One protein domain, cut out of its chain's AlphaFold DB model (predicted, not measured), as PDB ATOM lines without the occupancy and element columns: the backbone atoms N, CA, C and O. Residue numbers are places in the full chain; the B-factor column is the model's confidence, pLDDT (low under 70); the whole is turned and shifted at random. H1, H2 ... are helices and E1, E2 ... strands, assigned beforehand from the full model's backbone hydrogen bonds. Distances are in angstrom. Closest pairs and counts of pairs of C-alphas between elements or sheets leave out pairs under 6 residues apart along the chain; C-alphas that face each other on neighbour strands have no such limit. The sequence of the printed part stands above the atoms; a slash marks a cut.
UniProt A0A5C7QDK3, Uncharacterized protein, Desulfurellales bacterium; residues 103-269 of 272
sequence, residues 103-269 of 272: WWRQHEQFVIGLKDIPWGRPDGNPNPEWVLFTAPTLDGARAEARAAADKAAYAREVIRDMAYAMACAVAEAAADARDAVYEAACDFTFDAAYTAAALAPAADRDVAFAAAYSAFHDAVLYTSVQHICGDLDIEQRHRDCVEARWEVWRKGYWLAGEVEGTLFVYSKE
ATOM      1  N   TRP A 103     -10.624  10.089  17.980       81.69
ATOM      2  CA  TRP A 103      -9.719   8.948  17.812       81.69
ATOM      3  C   TRP A 103      -9.451   8.633  16.334       81.69
ATOM      4  O   TRP A 103      -8.336   8.253  15.978       81.69
ATOM      5  N   TRP A 104     -10.437   8.842  15.449       84.50
ATOM      6  CA  TRP A 104     -10.255   8.653  14.010       84.50
ATOM      7  C   TRP A 104      -9.336   9.724  13.430       84.50
ATOM      8  O   TRP A 104      -8.457   9.421  12.633       84.50
ATOM      9  N   ARG A 105      -9.491  10.982  13.857       88.19
ATOM     10  CA  ARG A 105      -8.617  12.079  13.408       88.19
ATOM     11  C   ARG A 105      -7.166  11.837  13.815       88.19
ATOM     12  O   ARG A 105      -6.264  12.080  13.020       88.19
ATOM     13  N   GLN A 106      -6.945  11.332  15.027       87.12
ATOM     14  CA  GLN A 106      -5.614  10.946  15.502       87.12
ATOM     15  C   GLN A 106      -5.049   9.770  14.695       87.12
ATOM     16  O   GLN A 106      -3.900   9.825  14.257       87.12
ATOM     17  N   HIS A 107      -5.866   8.742  14.436       82.50
ATOM     18  CA  HIS A 107      -5.504   7.623  13.566       82.50
ATOM     19  C   HIS A 107      -5.111   8.097  12.160       82.50
ATOM     20  O   HIS A 107      -4.045   7.742  11.668       82.50
ATOM     21  N   GLU A 108      -5.919   8.951  11.537       84.75
ATOM     22  CA  GLU A 108      -5.661   9.491  10.204       84.75
ATOM     23  C   GLU A 108      -4.367  10.315  10.156       84.75
ATOM     24  O   GLU A 108      -3.544  10.113   9.265       84.75
ATOM     25  N   GLN A 109      -4.137  11.196  11.134       88.00
ATOM     26  CA  GLN A 109      -2.888  11.960  11.235       88.00
ATOM     27  C   GLN A 109      -1.668  11.051  11.391       88.00
ATOM     28  O   GLN A 109      -0.647  11.266  10.736       88.00
ATOM     29  N   PHE A 110      -1.780  10.025  12.234       87.06
ATOM     30  CA  PHE A 110      -0.738   9.027  12.426       87.06
ATOM     31  C   PHE A 110      -0.427   8.284  11.128       87.06
ATOM     32  O   PHE A 110       0.735   8.223  10.733       87.06
ATOM     33  N   VAL A 111      -1.461   7.792  10.441       81.19
ATOM     34  CA  VAL A 111      -1.340   7.089   9.163       81.19
ATOM     35  C   VAL A 111      -0.679   7.981   8.112       81.19
ATOM     36  O   VAL A 111       0.313   7.578   7.512       81.19
ATOM     37  N   ILE A 112      -1.137   9.225   7.947       83.38
ATOM     38  CA  ILE A 112      -0.541  10.190   7.007       83.38
ATOM     39  C   ILE A 112       0.948  10.428   7.303       83.38
ATOM     40  O   ILE A 112       1.729  10.593   6.364       83.38
ATOM     41  N   GLY A 113       1.343  10.438   8.578       86.25
ATOM     42  CA  GLY A 113       2.730  10.629   9.012       86.25
ATOM     43  C   GLY A 113       3.653   9.433   8.755       86.25
ATOM     44  O   GLY A 113       4.871   9.588   8.800       86.25
ATOM     45  N   LEU A 114       3.125   8.247   8.429       84.00
ATOM     46  CA  LEU A 114       3.946   7.050   8.185       84.00
ATOM     47  C   LEU A 114       4.894   7.191   6.994       84.00
ATOM     48  O   LEU A 114       5.949   6.556   6.959       84.00
ATOM     49  N   LYS A 115       4.535   8.043   6.030       81.81
ATOM     50  CA  LYS A 115       5.382   8.381   4.878       81.81
ATOM     51  C   LYS A 115       6.660   9.131   5.278       81.81
ATOM     52  O   LYS A 115       7.628   9.113   4.526       81.81
ATOM     53  N   ASP A 116       6.639   9.792   6.434       88.12
ATOM     54  CA  ASP A 116       7.734  10.621   6.936       88.12
ATOM     55  C   ASP A 116       8.656   9.832   7.884       88.12
ATOM     56  O   ASP A 116       9.690  10.341   8.316       88.12
ATOM     57  N   ILE A 117       8.313   8.575   8.198       89.25
ATOM     58  CA  ILE A 117       9.146   7.703   9.026       89.25
ATOM     59  C   ILE A 117      10.430   7.341   8.258       89.25
ATOM     60  O   ILE A 117      10.358   6.870   7.117       89.25
ATOM     61  N   PRO A 118      11.620   7.512   8.866       90.50
ATOM     62  CA  PRO A 118      12.896   7.234   8.217       90.50
ATOM     63  C   PRO A 118      13.210   5.728   8.222       90.50
ATOM     64  O   PRO A 118      14.213   5.295   8.776       90.50
ATOM     65  N   TRP A 119      12.351   4.910   7.604       85.75
ATOM     66  CA  TRP A 119      12.458   3.445   7.597       85.75
ATOM     67  C   TRP A 119      13.866   2.964   7.217       85.75
ATOM     68  O   TRP A 119      14.328   3.175   6.092       85.75
ATOM     69  N   GLY A 120      14.554   2.320   8.165       83.94
ATOM     70  CA  GLY A 120      15.909   1.801   7.976       83.94
ATOM     71  C   GLY A 120      16.987   2.856   7.750       83.94
ATOM     72  O   GLY A 120      18.048   2.527   7.218       83.94
ATOM     73  N   ARG A 121      16.720   4.111   8.118       88.25
ATOM     74  CA  ARG A 121      17.657   5.233   8.063       88.25
ATOM     75  C   ARG A 121      17.830   5.791   9.478       88.25
ATOM     76  O   ARG A 121      17.164   6.769   9.815       88.25
ATOM     77  N   PRO A 122      18.686   5.159  10.298       93.06
ATOM     78  CA  PRO A 122      18.934   5.591  11.664       93.06
ATOM     79  C   PRO A 122      19.329   7.065  11.747       93.06
ATOM     80  O   PRO A 122      20.101   7.549  10.920       93.06
ATOM     81  N   ASP A 123      18.850   7.761  12.774       94.31
ATOM     82  CA  ASP A 123      19.224   9.150  13.066       94.31
ATOM     83  C   ASP A 123      20.604   9.298  13.745       94.31
ATOM     84  O   ASP A 123      21.066  10.417  13.975       94.31
ATOM     85  N   GLY A 124      21.261   8.177  14.067       93.75
ATOM     86  CA  GLY A 124      22.559   8.128  14.746       93.75
ATOM     87  C   GLY A 124      22.484   8.343  16.263       93.75
ATOM     88  O   GLY A 124      23.522   8.416  16.920       93.75
ATOM     89  N   ASN A 125      21.282   8.434  16.840       94.56
ATOM     90  CA  ASN A 125      21.054   8.718  18.255       94.56
ATOM     91  C   ASN A 125      20.127   7.667  18.905       94.56
ATOM     92  O   ASN A 125      19.001   7.985  19.330       94.56
ATOM     93  N   PRO A 126      20.584   6.401  19.006       95.06
ATOM     94  CA  PRO A 126      19.779   5.341  19.596       95.06
ATOM     95  C   PRO A 126      19.514   5.656  21.071       95.06
ATOM     96  O   PRO A 126      20.351   6.247  21.756       95.06
ATOM     97  N   ASN A 127      18.348   5.263  21.581       95.38
ATOM     98  CA  ASN A 127      18.096   5.381  23.015       95.38
ATOM     99  C   ASN A 127      19.086   4.463  23.774       95.38
ATOM    100  O   ASN A 127      19.210   3.291  23.407       95.38
ATOM    101  N   PRO A 128      19.792   4.956  24.811       94.81
ATOM    102  CA  PRO A 128      20.779   4.167  25.556       94.81
ATOM    103  C   PRO A 128      20.196   2.948  26.289       94.81
ATOM    104  O   PRO A 128      20.957   2.069  26.685       94.81
ATOM    105  N   GLU A 129      18.879   2.885  26.486       93.62
ATOM    106  CA  GLU A 129      18.200   1.730  27.090       93.62
ATOM    107  C   GLU A 129      17.970   0.582  26.093       93.62
ATOM    108  O   GLU A 129      17.640  -0.538  26.490       93.62
ATOM    109  N   TRP A 130      18.148   0.835  24.794       95.62
ATOM    110  CA  TRP A 130      18.039  -0.192  23.765       95.62
ATOM    111  C   TRP A 130      19.300  -1.051  23.710       95.62
ATOM    112  O   TRP A 130      20.426  -0.568  23.839       95.62
ATOM    113  N   VAL A 131      19.120  -2.333  23.406       96.69
ATOM    114  CA  VAL A 131      20.226  -3.211  23.024       96.69
ATOM    115  C   VAL A 131      20.369  -3.138  21.507       96.69
ATOM    116  O   VAL A 131      19.628  -3.801  20.779       96.69
ATOM    117  N   LEU A 132      21.283  -2.286  21.038       96.69
ATOM    118  CA  LEU A 132      21.545  -2.073  19.614       96.69
ATOM    119  C   LEU A 132      22.558  -3.089  19.065       96.69
ATOM    120  O   LEU A 132      23.646  -3.250  19.614       96.69
ATOM    121  N   PHE A 133      22.217  -3.703  17.935       96.31
ATOM    122  CA  PHE A 133      23.078  -4.583  17.152       96.31
ATOM    123  C   PHE A 133      23.362  -3.959  15.789       96.31
ATOM    124  O   PHE A 133      22.449  -3.523  15.084       96.31
ATOM    125  N   THR A 134      24.630  -3.948  15.396       95.31
ATOM    126  CA  THR A 134      25.063  -3.466  14.086       95.31
ATOM    127  C   THR A 134      25.945  -4.503  13.419       95.31
ATOM    128  O   THR A 134      26.723  -5.172  14.092       95.31
ATOM    129  N   ALA A 135      25.831  -4.623  12.102       92.62
ATOM    130  CA  ALA A 135      26.707  -5.468  11.301       92.62
ATOM    131  C   ALA A 135      26.871  -4.886   9.883       92.62
ATOM    132  O   ALA A 135      26.056  -4.053   9.461       92.62
ATOM    133  N   PRO A 136      27.863  -5.359   9.102       90.12
ATOM    134  CA  PRO A 136      28.037  -4.946   7.709       90.12
ATOM    135  C   PRO A 136      26.825  -5.255   6.816       90.12
ATOM    136  O   PRO A 136      26.621  -4.595   5.798       90.12
ATOM    137  N   THR A 137      26.017  -6.258   7.178       89.00
ATOM    138  CA  THR A 137      24.763  -6.601   6.495       89.00
ATOM    139  C   THR A 137      23.579  -6.453   7.438       89.00
ATOM    140  O   THR A 137      23.679  -6.731   8.636       89.00
ATOM    141  N   LEU A 138      22.430  -6.053   6.890       87.94
ATOM    142  CA  LEU A 138      21.222  -5.894   7.693       87.94
ATOM    143  C   LEU A 138      20.728  -7.239   8.250       87.94
ATOM    144  O   LEU A 138      20.240  -7.305   9.378       87.94
ATOM    145  N   ASP A 139      20.897  -8.315   7.478       89.50
ATOM    146  CA  ASP A 139      20.567  -9.678   7.901       89.50
ATOM    147  C   ASP A 139      21.418 -10.149   9.088       89.50
ATOM    148  O   ASP A 139      20.880 -10.695  10.050       89.50
ATOM    149  N   GLY A 140      22.725  -9.858   9.075       90.50
ATOM    150  CA  GLY A 140      23.621 -10.188  10.185       90.50
ATOM    151  C   GLY A 140      23.205  -9.487  11.478       90.50
ATOM    152  O   GLY A 140      23.024 -10.137  12.507       90.50
ATOM    153  N   ALA A 141      22.943  -8.178  11.399       92.94
ATOM    154  CA  ALA A 141      22.501  -7.388  12.545       92.94
ATOM    155  C   ALA A 141      21.162  -7.903  13.105       92.94
ATOM    156  O   ALA A 141      20.992  -8.042  14.319       92.94
ATOM    157  N   ARG A 142      20.219  -8.252  12.220       91.19
ATOM    158  CA  ARG A 142      18.927  -8.833  12.603       91.19
ATOM    159  C   ARG A 142      19.079 -10.188  13.287       91.19
ATOM    160  O   ARG A 142      18.398 -10.437  14.282       91.19
ATOM    161  N   ALA A 143      19.915 -11.071  12.743       91.31
ATOM    162  CA  ALA A 143      20.122 -12.408  13.286       91.31
ATOM    163  C   ALA A 143      20.681 -12.343  14.715       91.31
ATOM    164  O   ALA A 143      20.173 -13.030  15.602       91.31
ATOM    165  N   GLU A 144      21.662 -11.472  14.957       93.81
ATOM    166  CA  GLU A 144      22.231 -11.258  16.289       93.81
ATOM    167  C   GLU A 144      21.214 -10.664  17.265       93.81
ATOM    168  O   GLU A 144      21.027 -11.202  18.361       93.81
ATOM    169  N   ALA A 145      20.491  -9.621  16.846       92.56
ATOM    170  CA  ALA A 145      19.459  -9.003  17.670       92.56
ATOM    171  C   ALA A 145      18.364 -10.000  18.059       92.56
ATOM    172  O   ALA A 145      17.926 -10.041  19.211       92.56
ATOM    173  N   ARG A 146      17.941 -10.846  17.114       87.69
ATOM    174  CA  ARG A 146      16.910 -11.849  17.365       87.69
ATOM    175  C   ARG A 146      17.404 -12.967  18.272       87.69
ATOM    176  O   ARG A 146      16.695 -13.332  19.203       87.69
ATOM    177  N   ALA A 147      18.623 -13.459  18.061       90.62
ATOM    178  CA  ALA A 147      19.226 -14.458  18.937       90.62
ATOM    179  C   ALA A 147      19.368 -13.939  20.378       90.62
ATOM    180  O   ALA A 147      19.121 -14.679  21.332       90.62
ATOM    181  N   ALA A 148      19.726 -12.664  20.548       90.25
ATOM    182  CA  ALA A 148      19.798 -12.029  21.856       90.25
ATOM    183  C   ALA A 148      18.417 -11.896  22.515       90.25
ATOM    184  O   ALA A 148      18.278 -12.240  23.691       90.25
ATOM    185  N   ALA A 149      17.399 -11.472  21.759       86.31
ATOM    186  CA  ALA A 149      16.023 -11.383  22.243       86.31
ATOM    187  C   ALA A 149      15.469 -12.760  22.649       86.31
ATOM    188  O   ALA A 149      14.956 -12.921  23.755       86.31
ATOM    189  N   ASP A 150      15.635 -13.780  21.803       83.81
ATOM    190  CA  ASP A 150      15.157 -15.141  22.070       83.81
ATOM    191  C   ASP A 150      15.869 -15.748  23.295       83.81
ATOM    192  O   ASP A 150      15.236 -16.376  24.146       83.81
ATOM    193  N   LYS A 151      17.180 -15.504  23.443       84.38
ATOM    194  CA  LYS A 151      17.942 -15.906  24.633       84.38
ATOM    195  C   LYS A 151      17.439 -15.203  25.894       84.38
ATOM    196  O   LYS A 151      17.333 -15.850  26.934       84.38
ATOM    197  N   ALA A 152      17.145 -13.904  25.817       81.00
ATOM    198  CA  ALA A 152      16.607 -13.143  26.940       81.00
ATOM    199  C   ALA A 152      15.214 -13.646  27.349       81.00
ATOM    200  O   ALA A 152      14.970 -13.828  28.539       81.00
ATOM    201  N   ALA A 153      14.341 -13.941  26.382       78.00
ATOM    202  CA  ALA A 153      13.013 -14.497  26.635       78.00
ATOM    203  C   ALA A 153      13.085 -15.897  27.268       78.00
ATOM    204  O   ALA A 153      12.419 -16.168  28.267       78.00
ATOM    205  N   TYR A 154      13.942 -16.776  26.731       66.00
ATOM    206  CA  TYR A 154      14.130 -18.133  27.249       66.00
ATOM    207  C   TYR A 154      14.713 -18.144  28.666       66.00
ATOM    208  O   TYR A 154      14.266 -18.911  29.515       66.00
ATOM    209  N   ALA A 155      15.682 -17.267  28.948       55.66
ATOM    210  CA  ALA A 155      16.305 -17.161  30.266       55.66
ATOM    211  C   ALA A 155      15.336 -16.708  31.371       55.66
ATOM    212  O   ALA A 155      15.656 -16.871  32.547       55.66
ATOM    213  N   ARG A 156      14.188 -16.126  31.008       57.12
ATOM    214  CA  ARG A 156      13.233 -15.540  31.954       57.12
ATOM    215  C   ARG A 156      11.907 -16.307  32.079       57.12
ATOM    216  O   ARG A 156      11.031 -15.838  32.788       57.12
ATOM    217  N   GLU A 157      11.743 -17.464  31.423       53.03
ATOM    218  CA  GLU A 157      10.455 -18.199  31.351       53.03
ATOM    219  C   GLU A 157       9.259 -17.305  30.944       53.03
ATOM    220  O   GLU A 157       8.114 -17.547  31.329       53.03
ATOM    221  N   VAL A 158       9.499 -16.252  30.153       47.41
ATOM    222  CA  VAL A 158       8.459 -15.272  29.819       47.41
ATOM    223  C   VAL A 158       7.509 -15.885  28.798       47.41
ATOM    224  O   VAL A 158       7.789 -15.958  27.599       47.41
ATOM    225  N   ILE A 159       6.352 -16.332  29.284       39.75
ATOM    226  CA  ILE A 159       5.178 -16.565  28.448       39.75
ATOM    227  C   ILE A 159       4.817 -15.213  27.824       39.75
ATOM    228  O   ILE A 159       4.908 -14.172  28.463       39.75
ATOM    229  N   ARG A 160       4.474 -15.240  26.538       48.72
ATOM    230  CA  ARG A 160       4.173 -14.121  25.631       48.72
ATOM    231  C   ARG A 160       2.909 -13.350  26.068       48.72
ATOM    232  O   ARG A 160       1.936 -13.295  25.327       48.72
ATOM    233  N   ASP A 161       2.924 -12.811  27.282       44.81
ATOM    234  CA  ASP A 161       1.745 -12.424  28.061       44.81
ATOM    235  C   ASP A 161       1.305 -10.991  27.746       44.81
ATOM    236  O   ASP A 161       0.120 -10.714  27.635       44.81
ATOM    237  N   MET A 162       2.239 -10.073  27.471       47.59
ATOM    238  CA  MET A 162       1.895  -8.652  27.329       47.59
ATOM    239  C   MET A 162       1.297  -8.296  25.960       47.59
ATOM    240  O   MET A 162       0.269  -7.632  25.893       47.59
ATOM    241  N   ALA A 163       1.876  -8.785  24.858       47.31
ATOM    242  CA  ALA A 163       1.309  -8.579  23.521       47.31
ATOM    243  C   ALA A 163      -0.013  -9.347  23.328       47.31
ATOM    244  O   ALA A 163      -0.899  -8.870  22.625       47.31
ATOM    245  N   TYR A 164      -0.157 -10.515  23.969       48.16
ATOM    246  CA  TYR A 164      -1.389 -11.304  23.941       48.16
ATOM    247  C   TYR A 164      -2.481 -10.672  24.812       48.16
ATOM    248  O   TYR A 164      -3.583 -10.465  24.319       48.16
ATOM    249  N   ALA A 165      -2.173 -10.267  26.048       49.84
ATOM    250  CA  ALA A 165      -3.116  -9.564  26.917       49.84
ATOM    251  C   ALA A 165      -3.537  -8.209  26.335       49.84
ATOM    252  O   ALA A 165      -4.711  -7.862  26.404       49.84
ATOM    253  N   MET A 166      -2.625  -7.472  25.694       53.06
ATOM    254  CA  MET A 166      -2.947  -6.199  25.045       53.06
ATOM    255  C   MET A 166      -3.779  -6.401  23.775       53.06
ATOM    256  O   MET A 166      -4.741  -5.673  23.558       53.06
ATOM    257  N   ALA A 167      -3.490  -7.436  22.978       52.84
ATOM    258  CA  ALA A 167      -4.343  -7.827  21.857       52.84
ATOM    259  C   ALA A 167      -5.732  -8.309  22.316       52.84
ATOM    260  O   ALA A 167      -6.719  -7.988  21.662       52.84
ATOM    261  N   CYS A 168      -5.833  -9.032  23.438       49.62
ATOM    262  CA  CYS A 168      -7.101  -9.460  24.035       49.62
ATOM    263  C   CYS A 168      -7.898  -8.281  24.614       49.62
ATOM    264  O   CYS A 168      -9.078  -8.159  24.306       49.62
ATOM    265  N   ALA A 169      -7.264  -7.371  25.359       50.25
ATOM    266  CA  ALA A 169      -7.911  -6.181  25.916       50.25
ATOM    267  C   ALA A 169      -8.404  -5.225  24.816       50.25
ATOM    268  O   ALA A 169      -9.515  -4.706  24.890       50.25
ATOM    269  N   VAL A 170      -7.620  -5.045  23.747       52.53
ATOM    270  CA  VAL A 170      -8.043  -4.296  22.554       52.53
ATOM    271  C   VAL A 170      -9.170  -5.028  21.809       52.53
ATOM    272  O   VAL A 170     -10.123  -4.389  21.365       52.53
ATOM    273  N   ALA A 171      -9.105  -6.360  21.688       50.41
ATOM    274  CA  ALA A 171     -10.144  -7.155  21.030       50.41
ATOM    275  C   ALA A 171     -11.482  -7.153  21.787       50.41
ATOM    276  O   ALA A 171     -12.530  -7.203  21.144       50.41
ATOM    277  N   GLU A 172     -11.460  -7.082  23.118       50.91
ATOM    278  CA  GLU A 172     -12.662  -6.986  23.953       50.91
ATOM    279  C   GLU A 172     -13.252  -5.570  23.959       50.91
ATOM    280  O   GLU A 172     -14.473  -5.419  23.943       50.91
ATOM    281  N   ALA A 173     -12.411  -4.532  23.931       48.03
ATOM    282  CA  ALA A 173     -12.864  -3.151  24.055       48.03
ATOM    283  C   ALA A 173     -13.295  -2.481  22.737       48.03
ATOM    284  O   ALA A 173     -14.080  -1.534  22.762       48.03
ATOM    285  N   ALA A 174     -12.809  -2.962  21.587       51.44
ATOM    286  CA  ALA A 174     -13.003  -2.315  20.287       51.44
ATOM    287  C   ALA A 174     -13.594  -3.244  19.210       51.44
ATOM    288  O   ALA A 174     -13.326  -3.053  18.024       51.44
ATOM    289  N   ALA A 175     -14.395  -4.248  19.589       52.59
ATOM    290  CA  ALA A 175     -14.933  -5.247  18.655       52.59
ATOM    291  C   ALA A 175     -15.628  -4.639  17.414       52.59
ATOM    292  O   ALA A 175     -15.479  -5.176  16.319       52.59
ATOM    293  N   ASP A 176     -16.307  -3.493  17.557       49.81
ATOM    294  CA  ASP A 176     -17.005  -2.815  16.451       49.81
ATOM    295  C   ASP A 176     -16.136  -1.819  15.651       49.81
ATOM    296  O   ASP A 176     -16.451  -1.543  14.492       49.81
ATOM    297  N   ALA A 177     -15.034  -1.313  16.223       50.66
ATOM    298  CA  ALA A 177     -14.093  -0.384  15.569       50.66
ATOM    299  C   ALA A 177     -12.878  -1.095  14.939       50.66
ATOM    300  O   ALA A 177     -12.172  -0.524  14.103       50.66
ATOM    301  N   ARG A 178     -12.641  -2.355  15.325       51.34
ATOM    302  CA  ARG A 178     -11.500  -3.171  14.905       51.34
ATOM    303  C   ARG A 178     -11.447  -3.391  13.399       51.34
ATOM    304  O   ARG A 178     -10.363  -3.277  12.848       51.34
ATOM    305  N   ASP A 179     -12.560  -3.705  12.743       54.56
ATOM    306  CA  ASP A 179     -12.533  -4.036  11.310       54.56
ATOM    307  C   ASP A 179     -12.194  -2.803  10.462       54.56
ATOM    308  O   ASP A 179     -11.312  -2.873   9.612       54.56
ATOM    309  N   ALA A 180     -12.786  -1.643  10.770       52.50
ATOM    310  CA  ALA A 180     -12.505  -0.393  10.063       52.50
ATOM    311  C   ALA A 180     -11.060   0.089  10.270       52.50
ATOM    312  O   ALA A 180     -10.420   0.548   9.325       52.50
ATOM    313  N   VAL A 181     -10.514  -0.044  11.485       51.16
ATOM    314  CA  VAL A 181      -9.127   0.365  11.760       51.16
ATOM    315  C   VAL A 181      -8.120  -0.666  11.284       51.16
ATOM    316  O   VAL A 181      -7.062  -0.287  10.796       51.16
ATOM    317  N   TYR A 182      -8.431  -1.958  11.367       54.47
ATOM    318  CA  TYR A 182      -7.588  -2.988  10.777       54.47
ATOM    319  C   TYR A 182      -7.520  -2.793   9.263       54.47
ATOM    320  O   TYR A 182      -6.418  -2.783   8.733       54.47
ATOM    321  N   GLU A 183      -8.636  -2.545   8.573       56.84
ATOM    322  CA  GLU A 183      -8.631  -2.274   7.129       56.84
ATOM    323  C   GLU A 183      -7.915  -0.960   6.776       56.84
ATOM    324  O   GLU A 183      -7.047  -0.962   5.902       56.84
ATOM    325  N   ALA A 184      -8.196   0.142   7.480       49.91
ATOM    326  CA  ALA A 184      -7.563   1.438   7.213       49.91
ATOM    327  C   ALA A 184      -6.063   1.462   7.556       49.91
ATOM    328  O   ALA A 184      -5.263   2.035   6.814       49.91
ATOM    329  N   ALA A 185      -5.658   0.798   8.644       49.84
ATOM    330  CA  ALA A 185      -4.252   0.590   8.955       49.84
ATOM    331  C   ALA A 185      -3.603  -0.330   7.911       49.84
ATOM    332  O   ALA A 185      -2.538   0.026   7.413       49.84
ATOM    333  N   CYS A 186      -4.234  -1.457   7.537       56.34
ATOM    334  CA  CYS A 186      -3.751  -2.394   6.508       56.34
ATOM    335  C   CYS A 186      -3.394  -1.711   5.194       56.34
ATOM    336  O   CYS A 186      -2.310  -1.976   4.676       56.34
ATOM    337  N   ASP A 187      -4.263  -0.844   4.675       55.75
ATOM    338  CA  ASP A 187      -4.080  -0.283   3.335       55.75
ATOM    339  C   ASP A 187      -2.848   0.637   3.253       55.75
ATOM    340  O   ASP A 187      -2.043   0.533   2.330       55.75
ATOM    341  N   PHE A 188      -2.620   1.482   4.265       52.03
ATOM    342  CA  PHE A 188      -1.580   2.516   4.191       52.03
ATOM    343  C   PHE A 188      -0.249   2.131   4.856       52.03
ATOM    344  O   PHE A 188       0.825   2.453   4.344       52.03
ATOM    345  N   THR A 189      -0.284   1.444   6.007       55.53
ATOM    346  CA  THR A 189       0.955   1.053   6.715       55.53
ATOM    347  C   THR A 189       1.727  -0.010   5.936       55.53
ATOM    348  O   THR A 189       2.960   0.047   5.884       55.53
ATOM    349  N   PHE A 190       1.019  -0.947   5.293       60.94
ATOM    350  CA  PHE A 190       1.648  -1.939   4.434       60.94
ATOM    351  C   PHE A 190       2.272  -1.258   3.216       60.94
ATOM    352  O   PHE A 190       3.446  -1.484   2.968       60.94
ATOM    353  N   ASP A 191       1.564  -0.363   2.521       65.94
ATOM    354  CA  ASP A 191       2.083   0.291   1.310       65.94
ATOM    355  C   ASP A 191       3.360   1.116   1.561       65.94
ATOM    356  O   ASP A 191       4.351   0.965   0.842       65.94
ATOM    357  N   ALA A 192       3.400   1.920   2.631       60.31
ATOM    358  CA  ALA A 192       4.558   2.763   2.945       60.31
ATOM    359  C   ALA A 192       5.808   1.941   3.318       60.31
ATOM    360  O   ALA A 192       6.893   2.150   2.761       60.31
ATOM    361  N   ALA A 193       5.665   0.973   4.230       61.25
ATOM    362  CA  ALA A 193       6.781   0.135   4.670       61.25
ATOM    363  C   ALA A 193       7.204  -0.873   3.583       61.25
ATOM    364  O   ALA A 193       8.395  -1.132   3.401       61.25
ATOM    365  N   TYR A 194       6.252  -1.396   2.806       68.50
ATOM    366  CA  TYR A 194       6.515  -2.269   1.662       68.50
ATOM    367  C   TYR A 194       7.225  -1.518   0.533       68.50
ATOM    368  O   TYR A 194       8.164  -2.049  -0.052       68.50
ATOM    369  N   THR A 195       6.847  -0.266   0.263       71.44
ATOM    370  CA  THR A 195       7.553   0.604  -0.690       71.44
ATOM    371  C   THR A 195       8.991   0.841  -0.241       71.44
ATOM    372  O   THR A 195       9.917   0.673  -1.037       71.44
ATOM    373  N   ALA A 196       9.214   1.148   1.040       62.88
ATOM    374  CA  ALA A 196      10.563   1.278   1.582       62.88
ATOM    375  C   ALA A 196      11.368  -0.030   1.432       62.88
ATOM    376  O   ALA A 196      12.520   0.004   0.994       62.88
ATOM    377  N   ALA A 197      10.753  -1.187   1.703       69.94
ATOM    378  CA  ALA A 197      11.380  -2.497   1.521       69.94
ATOM    379  C   ALA A 197      11.670  -2.837   0.048       69.94
ATOM    380  O   ALA A 197      12.709  -3.416  -0.268       69.94
ATOM    381  N   ALA A 198      10.798  -2.435  -0.875       70.31
ATOM    382  CA  ALA A 198      10.988  -2.627  -2.310       70.31
ATOM    383  C   ALA A 198      12.167  -1.801  -2.858       70.31
ATOM    384  O   ALA A 198      12.855  -2.252  -3.782       70.31
ATOM    385  N   LEU A 199      12.417  -0.626  -2.267       74.19
ATOM    386  CA  LEU A 199      13.554   0.247  -2.573       74.19
ATOM    387  C   LEU A 199      14.872  -0.213  -1.924       74.19
ATOM    388  O   LEU A 199      15.927   0.320  -2.275       74.19
ATOM    389  N   ALA A 200      14.840  -1.185  -1.007       73.44
ATOM    390  CA  ALA A 200      16.049  -1.724  -0.393       73.44
ATOM    391  C   ALA A 200      16.934  -2.455  -1.429       73.44
ATOM    392  O   ALA A 200      16.417  -3.031  -2.400       73.44
ATOM    393  N   PRO A 201      18.268  -2.479  -1.231       76.31
ATOM    394  CA  PRO A 201      19.167  -3.301  -2.033       76.31
ATOM    395  C   PRO A 201      18.707  -4.760  -2.069       76.31
ATOM    396  O   PRO A 201      18.178  -5.281  -1.090       76.31
ATOM    397  N   ALA A 202      18.948  -5.454  -3.185       76.00
ATOM    398  CA  ALA A 202      18.478  -6.831  -3.370       76.00
ATOM    399  C   ALA A 202      18.936  -7.791  -2.253       76.00
ATOM    400  O   ALA A 202      18.193  -8.701  -1.903       76.00
ATOM    401  N   ALA A 203      20.121  -7.558  -1.680       75.25
ATOM    402  CA  ALA A 203      20.666  -8.348  -0.576       75.25
ATOM    403  C   ALA A 203      19.910  -8.166   0.756       75.25
ATOM    404  O   ALA A 203      19.964  -9.053   1.599       75.25
ATOM    405  N   ASP A 204      19.191  -7.053   0.933       77.38
ATOM    406  CA  ASP A 204      18.511  -6.694   2.184       77.38
ATOM    407  C   ASP A 204      16.979  -6.798   2.077       77.38
ATOM    408  O   ASP A 204      16.266  -6.598   3.060       77.38
ATOM    409  N   ARG A 205      16.449  -7.108   0.888       78.19
ATOM    410  CA  ARG A 205      15.015  -7.026   0.581       78.19
ATOM    411  C   ARG A 205      14.154  -7.946   1.453       78.19
ATOM    412  O   ARG A 205      13.117  -7.510   1.945       78.19
ATOM    413  N   ASP A 206      14.587  -9.181   1.694       79.44
ATOM    414  CA  ASP A 206      13.841 -10.134   2.534       79.44
ATOM    415  C   ASP A 206      13.767  -9.666   3.993       79.44
ATOM    416  O   ASP A 206      12.729  -9.765   4.652       79.44
ATOM    417  N   VAL A 207      14.868  -9.096   4.490       79.50
ATOM    418  CA  VAL A 207      14.935  -8.519   5.833       79.50
ATOM    419  C   VAL A 207      14.056  -7.281   5.927       79.50
ATOM    420  O   VAL A 207      13.296  -7.148   6.885       79.50
ATOM    421  N   ALA A 208      14.112  -6.412   4.919       75.94
ATOM    422  CA  ALA A 208      13.302  -5.210   4.854       75.94
ATOM    423  C   ALA A 208      11.801  -5.538   4.800       75.94
ATOM    424  O   ALA A 208      11.023  -4.899   5.502       75.94
ATOM    425  N   PHE A 209      11.381  -6.577   4.067       77.19
ATOM    426  CA  PHE A 209       9.982  -7.020   4.066       77.19
ATOM    427  C   PHE A 209       9.535  -7.589   5.413       77.19
ATOM    428  O   PHE A 209       8.447  -7.267   5.889       77.19
ATOM    429  N   ALA A 210      10.365  -8.405   6.066       75.50
ATOM    430  CA  ALA A 210      10.034  -8.919   7.394       75.50
ATOM    431  C   ALA A 210       9.942  -7.795   8.443       75.50
ATOM    432  O   ALA A 210       9.121  -7.847   9.363       75.50
ATOM    433  N   ALA A 211      10.775  -6.768   8.294       76.88
ATOM    434  CA  ALA A 211      10.761  -5.607   9.162       76.88
ATOM    435  C   ALA A 211       9.568  -4.681   8.869       76.88
ATOM    436  O   ALA A 211       8.932  -4.221   9.810       76.88
ATOM    437  N   ALA A 212       9.179  -4.515   7.600       76.50
ATOM    438  CA  ALA A 212       7.943  -3.838   7.204       76.50
ATOM    439  C   ALA A 212       6.705  -4.514   7.808       76.50
ATOM    440  O   ALA A 212       5.819  -3.843   8.330       76.50
ATOM    441  N   TYR A 213       6.676  -5.849   7.828       72.50
ATOM    442  CA  TYR A 213       5.615  -6.603   8.497       72.50
ATOM    443  C   TYR A 213       5.600  -6.374  10.018       72.50
ATOM    444  O   TYR A 213       4.540  -6.310  10.631       72.50
ATOM    445  N   SER A 214       6.768  -6.220  10.644       78.38
ATOM    446  CA  SER A 214       6.857  -5.924  12.082       78.38
ATOM    447  C   SER A 214       6.396  -4.494  12.393       78.38
ATOM    448  O   SER A 214       5.602  -4.298  13.309       78.38
ATOM    449  N   ALA A 215       6.815  -3.519  11.581       80.75
ATOM    450  CA  ALA A 215       6.374  -2.128  11.662       80.75
ATOM    451  C   ALA A 215       4.859  -1.991  11.470       80.75
ATOM    452  O   ALA A 215       4.215  -1.238  12.194       80.75
ATOM    453  N   PHE A 216       4.286  -2.759  10.538       77.44
ATOM    454  CA  PHE A 216       2.843  -2.868  10.336       77.44
ATOM    455  C   PHE A 216       2.119  -3.243  11.639       77.44
ATOM    456  O   PHE A 216       1.220  -2.528  12.084       77.44
ATOM    457  N   HIS A 217       2.540  -4.334  12.289       75.12
ATOM    458  CA  HIS A 217       1.920  -4.788  13.539       75.12
ATOM    459  C   HIS A 217       2.077  -3.771  14.670       75.12
ATOM    460  O   HIS A 217       1.128  -3.541  15.418       75.12
ATOM    461  N   ASP A 218       3.235  -3.118  14.767       82.69
ATOM    462  CA  ASP A 218       3.452  -2.067  15.761       82.69
ATOM    463  C   ASP A 218       2.603  -0.820  15.493       82.69
ATOM    464  O   ASP A 218       2.114  -0.214  16.441       82.69
ATOM    465  N   ALA A 219       2.364  -0.461  14.229       81.31
ATOM    466  CA  ALA A 219       1.502   0.659  13.863       81.31
ATOM    467  C   ALA A 219       0.039   0.392  14.236       81.31
ATOM    468  O   ALA A 219      -0.634   1.257  14.804       81.31
ATOM    469  N   VAL A 220      -0.442  -0.826  13.958       75.69
ATOM    470  CA  VAL A 220      -1.777  -1.289  14.362       75.69
ATOM    471  C   VAL A 220      -1.910  -1.261  15.883       75.69
ATOM    472  O   VAL A 220      -2.909  -0.771  16.415       75.69
ATOM    473  N   LEU A 221      -0.892  -1.738  16.597       77.00
ATOM    474  CA  LEU A 221      -0.877  -1.744  18.054       77.00
ATOM    475  C   LEU A 221      -0.877  -0.320  18.628       77.00
ATOM    476  O   LEU A 221      -1.671  -0.020  19.519       77.00
ATOM    477  N   TYR A 222      -0.053   0.568  18.064       83.88
ATOM    478  CA  TYR A 222       0.024   1.984  18.419       83.88
ATOM    479  C   TYR A 222      -1.311   2.678  18.282       83.88
ATOM    480  O   TYR A 222      -1.821   3.231  19.257       83.88
ATOM    481  N   THR A 223      -1.925   2.603  17.104       79.12
ATOM    482  CA  THR A 223      -3.197   3.285  16.904       79.12
ATOM    483  C   THR A 223      -4.315   2.693  17.758       79.12
ATOM    484  O   THR A 223      -5.200   3.433  18.183       79.12
ATOM    485  N   SER A 224      -4.278   1.388  18.032       74.88
ATOM    486  CA  SER A 224      -5.290   0.741  18.864       74.88
ATOM    487  C   SER A 224      -5.215   1.220  20.308       74.88
ATOM    488  O   SER A 224      -6.227   1.612  20.879       74.88
ATOM    489  N   VAL A 225      -4.015   1.238  20.888       76.50
ATOM    490  CA  VAL A 225      -3.821   1.610  22.294       76.50
ATOM    491  C   VAL A 225      -3.915   3.122  22.491       76.50
ATOM    492  O   VAL A 225      -4.598   3.576  23.409       76.50
ATOM    493  N   GLN A 226      -3.250   3.911  21.645       83.31
ATOM    494  CA  GLN A 226      -3.137   5.356  21.851       83.31
ATOM    495  C   GLN A 226      -4.351   6.139  21.356       83.31
ATOM    496  O   GLN A 226      -4.705   7.133  21.981       83.31
ATOM    497  N   HIS A 227      -4.992   5.707  20.263       83.56
ATOM    498  CA  HIS A 227      -6.081   6.471  19.650       83.56
ATOM    499  C   HIS A 227      -7.440   5.826  19.917       83.56
ATOM    500  O   HIS A 227      -8.264   6.432  20.593       83.56
ATOM    501  N   ILE A 228      -7.673   4.600  19.425       74.25
ATOM    502  CA  ILE A 228      -8.997   3.944  19.500       74.25
ATOM    503  C   ILE A 228      -9.422   3.757  20.954       74.25
ATOM    504  O   ILE A 228     -10.519   4.144  21.332       74.25
ATOM    505  N   CYS A 229      -8.534   3.178  21.759       72.50
ATOM    506  CA  CYS A 229      -8.744   2.941  23.180       72.50
ATOM    507  C   CYS A 229      -8.131   4.060  24.039       72.50
ATOM    508  O   CYS A 229      -7.791   3.840  25.204       72.50
ATOM    509  N   GLY A 230      -7.906   5.247  23.466       75.19
ATOM    510  CA  GLY A 230      -7.238   6.362  24.142       75.19
ATOM    511  C   GLY A 230      -7.981   6.851  25.389       75.19
ATOM    512  O   GLY A 230      -7.354   7.281  26.353       75.19
ATOM    513  N   ASP A 231      -9.304   6.727  25.393       75.44
ATOM    514  CA  ASP A 231     -10.209   7.111  26.478       75.44
ATOM    515  C   ASP A 231     -10.503   5.979  27.476       75.44
ATOM    516  O   ASP A 231     -11.139   6.209  28.507       75.44
ATOM    517  N   LEU A 232     -10.022   4.766  27.197       76.12
ATOM    518  CA  LEU A 232     -10.187   3.614  28.072       76.12
ATOM    519  C   LEU A 232      -9.103   3.566  29.151       76.12
ATOM    520  O   LEU A 232      -7.955   3.982  28.942       76.12
ATOM    521  N   ASP A 233      -9.465   2.977  30.291       77.50
ATOM    522  CA  ASP A 233      -8.577   2.729  31.431       77.50
ATOM    523  C   ASP A 233      -7.617   1.560  31.141       77.50
ATOM    524  O   ASP A 233      -7.706   0.468  31.699       77.50
ATOM    525  N   ILE A 234      -6.730   1.777  30.171       72.44
ATOM    526  CA  ILE A 234      -5.597   0.907  29.878       72.44
ATOM    527  C   ILE A 234      -4.449   1.325  30.789       72.44
ATOM    528  O   ILE A 234      -4.039   2.488  30.782       72.44
ATOM    529  N   GLU A 235      -3.887   0.360  31.520       75.94
ATOM    530  CA  GLU A 235      -2.749   0.608  32.403       75.94
ATOM    531  C   GLU A 235      -1.596   1.307  31.665       75.94
ATOM    532  O   GLU A 235      -1.178   0.884  30.583       75.94
ATOM    533  N   GLN A 236      -1.027   2.346  32.286       84.38
ATOM    534  CA  GLN A 236      -0.025   3.216  31.660       84.38
ATOM    535  C   GLN A 236       1.177   2.450  31.083       84.38
ATOM    536  O   GLN A 236       1.646   2.783  29.998       84.38
ATOM    537  N   ARG A 237       1.606   1.353  31.726       78.56
ATOM    538  CA  ARG A 237       2.708   0.501  31.236       78.56
ATOM    539  C   ARG A 237       2.493  -0.027  29.812       78.56
ATOM    540  O   ARG A 237       3.458  -0.246  29.087       78.56
ATOM    541  N   HIS A 238       1.243  -0.237  29.405       75.81
ATOM    542  CA  HIS A 238       0.901  -0.693  28.060       75.81
ATOM    543  C   HIS A 238       1.020   0.443  27.043       75.81
ATOM    544  O   HIS A 238       1.562   0.237  25.961       75.81
ATOM    545  N   ARG A 239       0.593   1.657  27.413       83.19
ATOM    546  CA  ARG A 239       0.776   2.863  26.593       83.19
ATOM    547  C   ARG A 239       2.264   3.160  26.397       83.19
ATOM    548  O   ARG A 239       2.703   3.346  25.265       83.19
ATOM    549  N   ASP A 240       3.037   3.107  27.477       85.25
ATOM    550  CA  ASP A 240       4.483   3.343  27.461       85.25
ATOM    551  C   ASP A 240       5.217   2.297  26.611       85.25
ATOM    552  O   ASP A 240       6.090   2.642  25.818       85.25
ATOM    553  N   CYS A 241       4.826   1.020  26.712       83.25
ATOM    554  CA  CYS A 241       5.400  -0.049  25.895       83.25
ATOM    555  C   CYS A 241       5.223   0.220  24.396       83.25
ATOM    556  O   CYS A 241       6.172   0.107  23.619       83.25
ATOM    557  N   VAL A 242       4.010   0.576  23.975       85.06
ATOM    558  CA  VAL A 242       3.715   0.782  22.556       85.06
ATOM    559  C   VAL A 242       4.374   2.050  22.020       85.06
ATOM    560  O   VAL A 242       4.880   2.043  20.897       85.06
ATOM    561  N   GLU A 243       4.443   3.106  22.832       90.81
ATOM    562  CA  GLU A 243       5.211   4.314  22.524       90.81
ATOM    563  C   GLU A 243       6.703   3.999  22.338       90.81
ATOM    564  O   GLU A 243       7.287   4.376  21.324       90.81
ATOM    565  N   ALA A 244       7.303   3.234  23.256       91.25
ATOM    566  CA  ALA A 244       8.716   2.867  23.197       91.25
ATOM    567  C   ALA A 244       9.048   2.030  21.950       91.25
ATOM    568  O   ALA A 244      10.058   2.270  21.286       91.25
ATOM    569  N   ARG A 245       8.181   1.077  21.578       92.06
ATOM    570  CA  ARG A 245       8.321   0.326  20.317       92.06
ATOM    571  C   ARG A 245       8.251   1.256  19.112       92.06
ATOM    572  O   ARG A 245       9.041   1.117  18.181       92.06
ATOM    573  N   TRP A 246       7.325   2.213  19.133       91.56
ATOM    574  CA  TRP A 246       7.143   3.148  18.031       91.56
ATOM    575  C   TRP A 246       8.287   4.163  17.887       91.56
ATOM    576  O   TRP A 246       8.627   4.557  16.769       91.56
ATOM    577  N   GLU A 247       8.946   4.530  18.987       95.31
ATOM    578  CA  GLU A 247      10.146   5.374  18.978       95.31
ATOM    579  C   GLU A 247      11.276   4.766  18.127       95.31
ATOM    580  O   GLU A 247      11.943   5.497  17.394       95.31
ATOM    581  N   VAL A 248      11.450   3.437  18.147       94.62
ATOM    582  CA  VAL A 248      12.455   2.728  17.327       94.62
ATOM    583  C   VAL A 248      12.275   3.050  15.844       94.62
ATOM    584  O   VAL A 248      13.232   3.427  15.163       94.62
ATOM    585  N   TRP A 249      11.029   2.976  15.372       92.69
ATOM    586  CA  TRP A 249      10.657   3.286  13.996       92.69
ATOM    587  C   TRP A 249      10.845   4.771  13.683       92.69
ATOM    588  O   TRP A 249      11.444   5.106  12.663       92.69
ATOM    589  N   ARG A 250      10.412   5.673  14.580       94.44
ATOM    590  CA  ARG A 250      10.591   7.128  14.406       94.44
ATOM    591  C   ARG A 250      12.060   7.540  14.291       94.44
ATOM    592  O   ARG A 250      12.355   8.465  13.541       94.44
ATOM    593  N   LYS A 251      12.966   6.852  14.992       95.69
ATOM    594  CA  LYS A 251      14.419   7.066  14.888       95.69
ATOM    595  C   LYS A 251      15.078   6.337  13.714       95.69
ATOM    596  O   LYS A 251      16.282   6.463  13.516       95.69
ATOM    597  N   GLY A 252      14.309   5.574  12.938       93.00
ATOM    598  CA  GLY A 252      14.766   4.909  11.718       93.00
ATOM    599  C   GLY A 252      15.537   3.611  11.929       93.00
ATOM    600  O   GLY A 252      16.158   3.104  10.992       93.00
ATOM    601  N   TYR A 253      15.485   3.054  13.137       93.69
ATOM    602  CA  TYR A 253      16.054   1.747  13.446       93.69
ATOM    603  C   TYR A 253      15.037   0.626  13.205       93.69
ATOM    604  O   TYR A 253      13.838   0.864  13.048       93.69
ATOM    605  N   TRP A 254      15.515  -0.618  13.202       91.69
ATOM    606  CA  TRP A 254      14.669  -1.800  13.080       91.69
ATOM    607  C   TRP A 254      14.491  -2.502  14.429       91.69
ATOM    608  O   TRP A 254      15.451  -2.668  15.180       91.69
ATOM    609  N   LEU A 255      13.276  -2.968  14.727       90.06
ATOM    610  CA  LEU A 255      12.968  -3.671  15.975       90.06
ATOM    611  C   LEU A 255      12.994  -5.195  15.782       90.06
ATOM    612  O   LEU A 255      12.244  -5.741  14.975       90.06
ATOM    613  N   ALA A 256      13.827  -5.905  16.549       88.75
ATOM    614  CA  ALA A 256      13.868  -7.372  16.551       88.75
ATOM    615  C   ALA A 256      12.890  -7.991  17.559       88.75
ATOM    616  O   ALA A 256      12.349  -9.074  17.309       88.75
ATOM    617  N   GLY A 257      12.670  -7.314  18.690       84.75
ATOM    618  CA  GLY A 257      11.804  -7.787  19.761       84.75
ATOM    619  C   GLY A 257      11.878  -6.932  21.023       84.75
ATOM    620  O   GLY A 257      12.703  -6.028  21.139       84.75
ATOM    621  N   GLU A 258      10.997  -7.245  21.964       85.00
ATOM    622  CA  GLU A 258      10.929  -6.643  23.294       85.00
ATOM    623  C   GLU A 258      10.859  -7.766  24.332       85.00
ATOM    624  O   GLU A 258      10.151  -8.752  24.109       85.00
ATOM    625  N   VAL A 259      11.620  -7.639  25.421       82.88
ATOM    626  CA  VAL A 259      11.604  -8.577  26.552       82.88
ATOM    627  C   VAL A 259      11.664  -7.793  27.863       82.88
ATOM    628  O   VAL A 259      12.697  -7.207  28.188       82.88
ATOM    629  N   GLU A 260      10.568  -7.807  28.625       78.69
ATOM    630  CA  GLU A 260      10.416  -7.110  29.915       78.69
ATOM    631  C   GLU A 260      10.818  -5.625  29.863       78.69
ATOM    632  O   GLU A 260      11.595  -5.131  30.679       78.69
ATOM    633  N   GLY A 261      10.322  -4.916  28.854       79.25
ATOM    634  CA  GLY A 261      10.600  -3.505  28.599       79.25
ATOM    635  C   GLY A 261      11.933  -3.240  27.895       79.25
ATOM    636  O   GLY A 261      12.164  -2.120  27.451       79.25
ATOM    637  N   THR A 262      12.802  -4.246  27.735       89.38
ATOM    638  CA  THR A 262      14.066  -4.084  26.999       89.38
ATOM    639  C   THR A 262      13.842  -4.276  25.503       89.38
ATOM    640  O   THR A 262      13.401  -5.344  25.073       89.38
ATOM    641  N   LEU A 263      14.189  -3.268  24.701       92.06
ATOM    642  CA  LEU A 263      14.069  -3.310  23.243       92.06
ATOM    643  C   LEU A 263      15.377  -3.777  22.594       92.06
ATOM    644  O   LEU A 263      16.447  -3.229  22.857       92.06
ATOM    645  N   PHE A 264      15.272  -4.774  21.717       93.56
ATOM    646  CA  PHE A 264      16.380  -5.302  20.925       93.56
ATOM    647  C   PHE A 264      16.277  -4.731  19.518       93.56
ATOM    648  O   PHE A 264      15.341  -5.035  18.776       93.56
ATOM    649  N   VAL A 265      17.230  -3.878  19.166       95.25
ATOM    650  CA  VAL A 265      17.169  -2.993  18.004       95.25
ATOM    651  C   VAL A 265      18.346  -3.291  17.089       95.25
ATOM    652  O   VAL A 265      19.414  -3.667  17.561       95.25
ATOM    653  N   TYR A 266      18.178  -3.142  15.779       94.38
ATOM    654  CA  TYR A 266      19.256  -3.381  14.829       94.38
ATOM    655  C   TYR A 266      19.314  -2.352  13.702       94.38
ATOM    656  O   TYR A 266      18.308  -1.755  13.310       94.38
ATOM    657  N   SER A 267      20.514  -2.161  13.162       93.44
ATOM    658  CA  SER A 267      20.766  -1.375  11.956       93.44
ATOM    659  C   SER A 267      21.982  -1.906  11.197       93.44
ATOM    660  O   SER A 267      22.773  -2.690  11.719       93.44
ATOM    661  N   LYS A 268      22.149  -1.472   9.947       89.81
ATOM    662  CA  LYS A 268      23.416  -1.656   9.231       89.81
ATOM    663  C   LYS A 268      24.478  -0.729   9.840       89.81
ATOM    664  O   LYS A 268      24.129   0.335  10.355       89.81
ATOM    665  N   GLU A 269      25.746  -1.121   9.797       87.31
ATOM    666  CA  GLU A 269      26.860  -0.233  10.151       87.31
ATOM    667  C   GLU A 269      26.911   0.998   9.230       87.31
ATOM    668  O   GLU A 269      26.643   0.908   8.027       87.31
TER     669      GLU A 269
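What this domain is: This is residues 103 to 269 of the 272 residues of an uncharacterized protein of Desulfurellales bacterium (UniProt A0A5C7QDK3). A small sheet, E1 E3 E2, has H2 over one face and H6 over the other, and beside it H1, H4 and H5 make a bundle. The long H5 runs through the middle, and H3 is at its far end. The printed part has 167 residues with six named helices and three named strands, H1 E1 H2 H3 H4 H5 H6 E2 E3; it is mostly helix and the sheet is mixed. It is compact, with radius of gyration of the C-alphas 15.8 A and spans 45 by 38 by 25 A.

How they stand to each other: H1, residues 103 to 116, touches H4, residues 178 to 198, with residues 111 to 115 alone; the closest C-alphas, Lys 115 and Ala 192, are 6.0 A apart. H4 and H5, residues 205 to 228, form a helical hairpin at 31 degrees, closest at C-alphas 197 and 208, 4.7 A. E1, residues 131 to 135, is parallel to E3, residues 262 to 268, with N 133 and O 265 at 2.8 A. E2, residues 254 to 259, forms an antiparallel hairpin with E3, with N 256 and O 264 at 2.8 A. H2, residues 138 to 155, and H6, residues 236 to 250, are on opposite faces, three layers with the sheet between helices, at heights over the sheet of 7.8 A and 10.2 A. H3, residues 161 to 173, only just touches H5, with 3 pairs of C-alphas within 8 A, the closest Val 170 and Ser 224, 6.8 A. Every O i to N i+4 pair is within hydrogen-bond range in H2 and H3, but 8 of 10 in H1, 14 of 17 in H4, 19 of 20 in H5 and 9 of 11 in H6.

Where its parts are: H1 begins at C-alpha 103 (-9.719, 8.948, 17.812), and E3 ends at C-alpha 268 (23.416, -1.656, 9.231). H5 is 32.5 A long, H4 28.3 A and H2 25.7 A.

The domain as a whole: The farthest C-alphas, Pro 136 and Asp 176, are 45.9 A apart. The printed part has no cut; H1 to E1 is a long link. Residues 154 to 194 and 196 to 197 have pLDDT under 70.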